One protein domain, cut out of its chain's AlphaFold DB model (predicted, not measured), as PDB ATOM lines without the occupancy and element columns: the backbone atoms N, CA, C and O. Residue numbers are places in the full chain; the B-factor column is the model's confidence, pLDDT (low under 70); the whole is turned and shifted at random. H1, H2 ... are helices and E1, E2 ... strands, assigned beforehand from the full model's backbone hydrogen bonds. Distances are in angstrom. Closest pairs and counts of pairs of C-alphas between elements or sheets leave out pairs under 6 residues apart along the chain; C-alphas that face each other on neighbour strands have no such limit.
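This is residues 137 to 189 of the 190 residues of the protein "Qi74 protein" of Fusarium langsethiae (UniProt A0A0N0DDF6). Three small two-stranded hairpins, E1 with E2, E3 with E4 and E5 with E6, follow one another along the longest axis, with the one-turn helix H1 near the end where E1 and E2 lie. The first two hairpins sit next to each other, E2 beside E3, while E5 and E6 form a separate small head at the other end. The printed part has 53 residues, with one named helix and six named strands in the order H1, E1, E2, E3, E4, E5, E6; each sheet is one antiparallel pair. The class is mostly strand, though under half of the residues, 24 of 53, are in named elements. The whole is compact, with a radius of gyration of the C-alphas of 11.4 A, yet elongated, spanning 33 by 20 by 18 A.

Begin at C-alpha 147, at (160.970, 203.277, 129.043), where E1 starts; it runs over residues 147 to 150, 9.3 A long. E2 returns over residues 155 to 158, 9.9 A long. Before them, H1 holds residues 137 to 140, starting at C-alpha 137, at (158.691, 194.191, 123.391), and 5.1 A long. After them come E3, residues 164 to 166, 6.2 A, and E4, residues 171 to 173, 6.4 A. E5, residues 179 to 181, and E6, residues 186 to 188, are each 6.4 A long; E6 ends at C-alpha 188, at (161.624, 217.665, 142.571).

Look first at the hairpin of E1 and E2, antiparallel at 141 degrees, where N 148 and O 157 are 2.8 A apart, within hydrogen-bond range. The closest C-alphas of H1 and E1 are those of Ser 138 and Tyr 149, 4.7 A apart. H1 is too short for an O i to N i+4 pair; its one O i to N i+3 pair is within hydrogen-bond range. The closest C-alphas of E2 and E3 are those of Cys 158 and Phe 165, 6.1 A apart. E3 and E4 form a hairpin, antiparallel at 137 degrees, with N 164 and O 173 at 2.8 A, within hydrogen-bond range. E4 and E5 are only just apart, their closest C-alphas 8.1 A from each other. E5 and E6 form a hairpin, antiparallel at 132 degrees, with N 181 and O 186 at 2.9 A, within hydrogen-bond range. H1 is apart from E3, E4, E5 and E6.

The two C-alphas farthest apart, those of Leu 140 and Arg 189, are 33.9 A from each other. The printed part has no cut. No link is long; the link from H1 to E1 is short, and those between successive strands are tight. The mean pLDDT of the printed part is 88.9, and no printed residue of this model is under 70.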
ATOM      1  N   ARG A 137     160.052 193.784 123.032       85.00
ATOM      2  CA  ARG A 137     158.691 194.191 123.391       85.00
ATOM      3  C   ARG A 137     158.552 195.715 123.461       85.00
ATOM      4  O   ARG A 137     157.649 196.276 122.849       85.00
ATOM      5  N   SER A 138     159.503 196.399 124.098       84.44
ATOM      6  CA  SER A 138     159.558 197.869 124.134       84.44
ATOM      7  C   SER A 138     159.701 198.496 122.747       84.44
ATOM      8  O   SER A 138     159.171 199.581 122.506       84.44
ATOM      9  N   ILE A 139     160.394 197.819 121.824       85.19
ATOM     10  CA  ILE A 139     160.504 198.252 120.423       85.19
ATOM     11  C   ILE A 139     159.148 198.126 119.721       85.19
ATOM     12  O   ILE A 139     158.717 199.087 119.082       85.19
ATOM     13  N   LEU A 140     158.472 196.983 119.880       89.00
ATOM     14  CA  LEU A 140     157.165 196.711 119.276       89.00
ATOM     15  C   LEU A 140     156.104 197.728 119.717       89.00
ATOM     16  O   LEU A 140     155.350 198.232 118.892       89.00
ATOM     17  N   HIS A 141     156.090 198.081 121.003       88.00
ATOM     18  CA  HIS A 141     155.153 199.060 121.563       88.00
ATOM     19  C   HIS A 141     155.655 200.511 121.498       88.00
ATOM     20  O   HIS A 141     155.003 201.422 122.007       88.00
ATOM     21  N   HIS A 142     156.795 200.753 120.842       87.88
ATOM     22  CA  HIS A 142     157.390 202.075 120.658       87.88
ATOM     23  C   HIS A 142     157.569 202.882 121.957       87.88
ATOM     24  O   HIS A 142     157.361 204.097 121.964       87.88
ATOM     25  N   CYS A 143     158.002 202.233 123.039       88.38
ATOM     26  CA  CYS A 143     158.216 202.886 124.335       88.38
ATOM     27  C   CYS A 143     159.390 203.880 124.341       88.38
ATOM     28  O   CYS A 143     159.538 204.668 125.267       88.38
ATOM     29  N   GLY A 144     160.234 203.877 123.310       85.50
ATOM     30  CA  GLY A 144     161.437 204.703 123.282       85.50
ATOM     31  C   GLY A 144     162.572 204.096 124.110       85.50
ATOM     32  O   GLY A 144     162.549 202.924 124.468       85.50
ATOM     33  N   ARG A 145     163.627 204.884 124.346       83.38
ATOM     34  CA  ARG A 145     164.871 204.410 124.987       83.38
ATOM     35  C   ARG A 145     164.855 204.512 126.513       83.38
ATOM     36  O   ARG A 145     165.664 203.877 127.178       83.38
ATOM     37  N   GLU A 146     163.981 205.350 127.056       86.75
ATOM     38  CA  GLU A 146     163.925 205.658 128.490       86.75
ATOM     39  C   GLU A 146     162.824 204.890 129.226       86.75
ATOM     40  O   GLU A 146     162.710 205.014 130.445       86.75
ATOM     41  N   ALA A 147     162.052 204.079 128.503       89.31
ATOM     42  CA  ALA A 147     160.970 203.277 129.043       89.31
ATOM     43  C   ALA A 147     161.029 201.839 128.523       89.31
ATOM     44  O   ALA A 147     161.525 201.568 127.426       89.31
ATOM     45  N   TYR A 148     160.465 200.927 129.306       89.88
ATOM     46  CA  TYR A 148     160.237 199.543 128.929       89.88
ATOM     47  C   TYR A 148     158.741 199.244 128.857       89.88
ATOM     48  O   TYR A 148     157.950 199.892 129.532       89.88
ATOM     49  N   TYR A 149     158.344 198.285 128.023       91.50
ATOM     50  CA  TYR A 149     156.961 197.818 127.997       91.50
ATOM     51  C   TYR A 149     156.715 196.828 129.134       91.50
ATOM     52  O   TYR A 149     157.463 195.857 129.268       91.50
ATOM     53  N   ASP A 150     155.679 197.078 129.925       90.94
ATOM     54  CA  ASP A 150     155.193 196.191 130.977       90.94
ATOM     55  C   ASP A 150     153.954 195.442 130.471       90.94
ATOM     56  O   ASP A 150     152.916 196.046 130.190       90.94
ATOM     57  N   ASP A 151     154.070 194.119 130.333       87.88
ATOM     58  CA  ASP A 151     152.987 193.269 129.825       87.88
ATOM     59  C   ASP A 151     151.829 193.112 130.830       87.88
ATOM     60  O   ASP A 151     150.700 192.851 130.419       87.88
ATOM     61  N   ALA A 152     152.059 193.301 132.135       91.62
ATOM     62  CA  ALA A 152     151.001 193.196 133.141       91.62
ATOM     63  C   ALA A 152     150.079 194.424 133.116       91.62
ATOM     64  O   ALA A 152     148.861 194.298 133.245       91.62
ATOM     65  N   LYS A 153     150.652 195.616 132.914       90.62
ATOM     66  CA  LYS A 153     149.909 196.883 132.814       90.62
ATOM     67  C   LYS A 153     149.547 197.270 131.379       90.62
ATOM     68  O   LYS A 153     148.778 198.206 131.177       90.62
ATOM     69  N   ASN A 154     150.071 196.547 130.388       90.38
ATOM     70  CA  ASN A 154     149.938 196.844 128.960       90.38
ATOM     71  C   ASN A 154     150.375 198.275 128.589       90.38
ATOM     72  O   ASN A 154     149.810 198.901 127.685       90.38
ATOM     73  N   GLU A 155     151.395 198.809 129.265       92.25
ATOM     74  CA  GLU A 155     151.865 200.181 129.065       92.25
ATOM     75  C   GLU A 155     153.386 200.323 129.169       92.25
ATOM     76  O   GLU A 155     154.090 199.463 129.689       92.25
ATOM     77  N   CYS A 156     153.904 201.430 128.639       92.12
ATOM     78  CA  CYS A 156     155.318 201.764 128.748       92.12
ATOM     79  C   CYS A 156     155.597 202.436 130.096       92.12
ATOM     80  O   CYS A 156     155.001 203.466 130.408       92.12
ATOM     81  N   ILE A 157     156.543 201.886 130.853       91.62
ATOM     82  CA  ILE A 157     156.971 202.373 132.163       91.62
ATOM     83  C   ILE A 157     158.387 202.933 132.058       91.62
ATOM     84  O   ILE A 157     159.276 202.323 131.465       91.62
ATOM     85  N   CYS A 158     158.613 204.099 132.653       91.12
ATOM     86  CA  CYS A 158     159.923 204.735 132.689       91.12
ATOM     87  C   CYS A 158     160.932 203.933 133.520       91.12
ATOM     88  O   CYS A 158     160.608 203.413 134.584       91.12
ATOM     89  N   HIS A 159     162.179 203.862 133.046       86.44
ATOM     90  CA  HIS A 159     163.271 203.247 133.810       86.44
ATOM     91  C   HIS A 159     163.567 204.009 135.105       86.44
ATOM     92  O   HIS A 159     163.903 203.406 136.117       86.44
ATOM     93  N   ASP A 160     163.465 205.334 135.045       87.31
ATOM     94  CA  ASP A 160     163.663 206.205 136.193       87.31
ATOM     95  C   ASP A 160     162.340 206.348 136.957       87.31
ATOM     96  O   ASP A 160     161.347 206.839 136.411       87.31
ATOM     97  N   SER A 161     162.331 205.935 138.225       83.94
ATOM     98  CA  SER A 161     161.166 206.047 139.103       83.94
ATOM     99  C   SER A 161     160.760 207.507 139.320       83.94
ATOM    100  O   SER A 161     161.611 208.365 139.554       83.94
ATOM    101  N   GLY A 162     159.454 207.777 139.281       86.56
ATOM    102  CA  GLY A 162     158.889 209.117 139.476       86.56
ATOM    103  C   GLY A 162     158.745 209.944 138.195       86.56
ATOM    104  O   GLY A 162     158.221 211.049 138.261       86.56
ATOM    105  N   LYS A 163     159.177 209.428 137.038       91.62
ATOM    106  CA  LYS A 163     158.836 210.015 135.735       91.62
ATOM    107  C   LYS A 163     157.556 209.397 135.184       91.62
ATOM    108  O   LYS A 163     157.382 208.180 135.233       91.62
ATOM    109  N   ASP A 164     156.742 210.236 134.562       92.44
ATOM    110  CA  ASP A 164     155.560 209.834 133.818       92.44
ATOM    111  C   ASP A 164     155.903 209.608 132.347       92.44
ATOM    112  O   ASP A 164     156.619 210.392 131.707       92.44
ATOM    113  N   PHE A 165     155.369 208.524 131.787       93.12
ATOM    114  CA  PHE A 165     155.522 208.231 130.371       93.12
ATOM    115  C   PHE A 165     154.519 209.035 129.539       93.12
ATOM    116  O   PHE A 165     153.313 208.776 129.523       93.12
ATOM    117  N   LEU A 166     155.027 209.996 128.772       90.94
ATOM    118  CA  LEU A 166     154.225 210.821 127.881       90.94
ATOM    119  C   LEU A 166     153.953 210.073 126.572       90.94
ATOM    120  O   LEU A 166     154.713 210.194 125.609       90.94
ATOM    121  N   LYS A 167     152.825 209.352 126.494       88.62
ATOM    122  CA  LYS A 167     152.419 208.557 125.310       88.62
ATOM    123  C   LYS A 167     152.505 209.331 123.985       88.62
ATOM    124  O   LYS A 167     152.940 208.777 122.980       88.62
ATOM    125  N   LYS A 168     152.154 210.625 123.991       87.31
ATOM    126  CA  LYS A 168     152.214 211.507 122.809       87.31
ATOM    127  C   LYS A 168     153.638 211.703 122.280       87.31
ATOM    128  O   LYS A 168     153.836 211.773 121.071       87.31
ATOM    129  N   HIS A 169     154.614 211.806 123.178       87.94
ATOM    130  CA  HIS A 169     156.007 212.099 122.837       87.94
ATOM    131  C   HIS A 169     156.909 210.865 122.890       87.94
ATOM    132  O   HIS A 169     158.026 210.919 122.386       87.94
ATOM    133  N   LYS A 170     156.412 209.745 123.435       88.56
ATOM    134  CA  LYS A 170     157.163 208.502 123.659       88.56
ATOM    135  C   LYS A 170     158.432 208.747 124.488       88.56
ATOM    136  O   LYS A 170     159.496 208.202 124.202       88.56
ATOM    137  N   THR A 171     158.312 209.613 125.493       90.69
ATOM    138  CA  THR A 171     159.405 210.047 126.371       90.69
ATOM    139  C   THR A 171     158.977 210.020 127.831       90.69
ATOM    140  O   THR A 171     157.791 210.108 128.146       90.69
ATOM    141  N   CYS A 172     159.961 209.917 128.720       92.00
ATOM    142  CA  CYS A 172     159.767 209.987 130.159       92.00
ATOM    143  C   CYS A 172     160.042 211.401 130.650       92.00
ATOM    144  O   CYS A 172     161.131 211.933 130.433       92.00
ATOM    145  N   ALA A 173     159.076 212.011 131.325       92.69
ATOM    146  CA  ALA A 173     159.208 213.360 131.858       92.69
ATOM    147  C   ALA A 173     158.822 213.396 133.332       92.69
ATOM    148  O   ALA A 173     158.046 212.570 133.799       92.69
ATOM    149  N   CYS A 174     159.367 214.360 134.069       93.38
ATOM    150  CA  CYS A 174     158.863 214.620 135.409       93.38
ATOM    151  C   CYS A 174     157.420 215.149 135.350       93.38
ATOM    152  O   CYS A 174     157.057 215.793 134.356       93.38
ATOM    153  N   PRO A 175     156.624 214.917 136.408       90.69
ATOM    154  CA  PRO A 175     155.294 215.488 136.550       90.69
ATOM    155  C   PRO A 175     155.303 217.014 136.400       90.69
ATOM    156  O   PRO A 175     156.331 217.687 136.536       90.69
ATOM    157  N   GLN A 176     154.136 217.585 136.105       86.62
ATOM    158  CA  GLN A 176     154.027 219.002 135.769       86.62
ATOM    159  C   GLN A 176     154.558 219.911 136.896       86.62
ATOM    160  O   GLN A 176     154.068 219.899 138.026       86.62
ATOM    161  N   GLY A 177     155.551 220.739 136.554       85.88
ATOM    162  CA  GLY A 177     156.194 221.683 137.476       85.88
ATOM    163  C   GLY A 177     157.430 221.141 138.203       85.88
ATOM    164  O   GLY A 177     158.016 221.867 139.001       85.88
ATOM    165  N   GLU A 178     157.854 219.909 137.924       92.00
ATOM    166  CA  GLU A 178     159.058 219.310 138.506       92.00
ATOM    167  C   GLU A 178     160.205 219.216 137.498       92.00
ATOM    168  O   GLU A 178     160.005 219.150 136.281       92.00
ATOM    169  N   LYS A 179     161.440 219.199 138.009       91.69
ATOM    170  CA  LYS A 179     162.648 218.957 137.212       91.69
ATOM    171  C   LYS A 179     163.381 217.729 137.732       91.69
ATOM    172  O   LYS A 179     163.324 217.401 138.913       91.69
ATOM    173  N   TRP A 180     164.077 217.049 136.824       91.69
ATOM    174  CA  TRP A 180     164.853 215.861 137.155       91.69
ATOM    175  C   TRP A 180     166.162 216.240 137.849       91.69
ATOM    176  O   TRP A 180     167.021 216.896 137.256       91.69
ATOM    177  N   HIS A 181     166.343 215.781 139.085       90.69
ATOM    178  CA  HIS A 181     167.591 215.939 139.817       90.69
ATOM    179  C   HIS A 181     168.515 214.748 139.533       90.69
ATOM    180  O   HIS A 181     168.338 213.658 140.072       90.69
ATOM    181  N   HIS A 182     169.518 214.942 138.670       82.25
ATOM    182  CA  HIS A 182     170.386 213.856 138.189       82.25
ATOM    183  C   HIS A 182     171.193 213.153 139.290       82.25
ATOM    184  O   HIS A 182     171.513 211.976 139.134       82.25
ATOM    185  N   ILE A 183     171.521 213.861 140.376       83.69
ATOM    186  CA  ILE A 183     172.310 213.318 141.494       83.69
ATOM    187  C   ILE A 183     171.439 212.407 142.362       83.69
ATOM    188  O   ILE A 183     171.836 211.297 142.690       83.69
ATOM    189  N   GLU A 184     170.232 212.862 142.692       85.69
ATOM    190  CA  GLU A 184     169.315 212.125 143.574       85.69
ATOM    191  C   GLU A 184     168.397 211.163 142.812       85.69
ATOM    192  O   GLU A 184     167.655 210.411 143.434       85.69
ATOM    193  N   ARG A 185     168.440 211.192 141.473       86.38
ATOM    194  CA  ARG A 185     167.599 210.395 140.570       86.38
ATOM    195  C   ARG A 185     166.112 210.462 140.936       86.38
ATOM    196  O   ARG A 185     165.424 209.445 140.983       86.38
ATOM    197  N   LYS A 186     165.621 211.679 141.177       90.56
ATOM    198  CA  LYS A 186     164.215 211.945 141.495       90.56
ATOM    199  C   LYS A 186     163.726 213.234 140.843       90.56
ATOM    200  O   LYS A 186     164.524 214.120 140.527       90.56
ATOM    201  N   CYS A 187     162.419 213.334 140.651       92.06
ATOM    202  CA  CYS A 187     161.774 214.586 140.285       92.06
ATOM    203  C   CYS A 187     161.544 215.427 141.549       92.06
ATOM    204  O   CYS A 187     161.173 214.899 142.599       92.06
ATOM    205  N   SER A 188     161.843 216.723 141.473       89.19
ATOM    206  CA  SER A 188     161.624 217.665 142.571       89.19
ATOM    207  C   SER A 188     161.191 219.027 142.042       89.19
ATOM    208  O   SER A 188     161.635 219.469 140.975       89.19
ATOM    209  N   ARG A 189     160.342 219.716 142.809       86.38
ATOM    210  CA  ARG A 189     160.085 221.146 142.611       86.38
ATOM    211  C   ARG A 189     161.305 221.929 143.089       86.38
ATOM    212  O   ARG A 189     161.864 221.604 144.133       86.38
TER     213      ARG A 189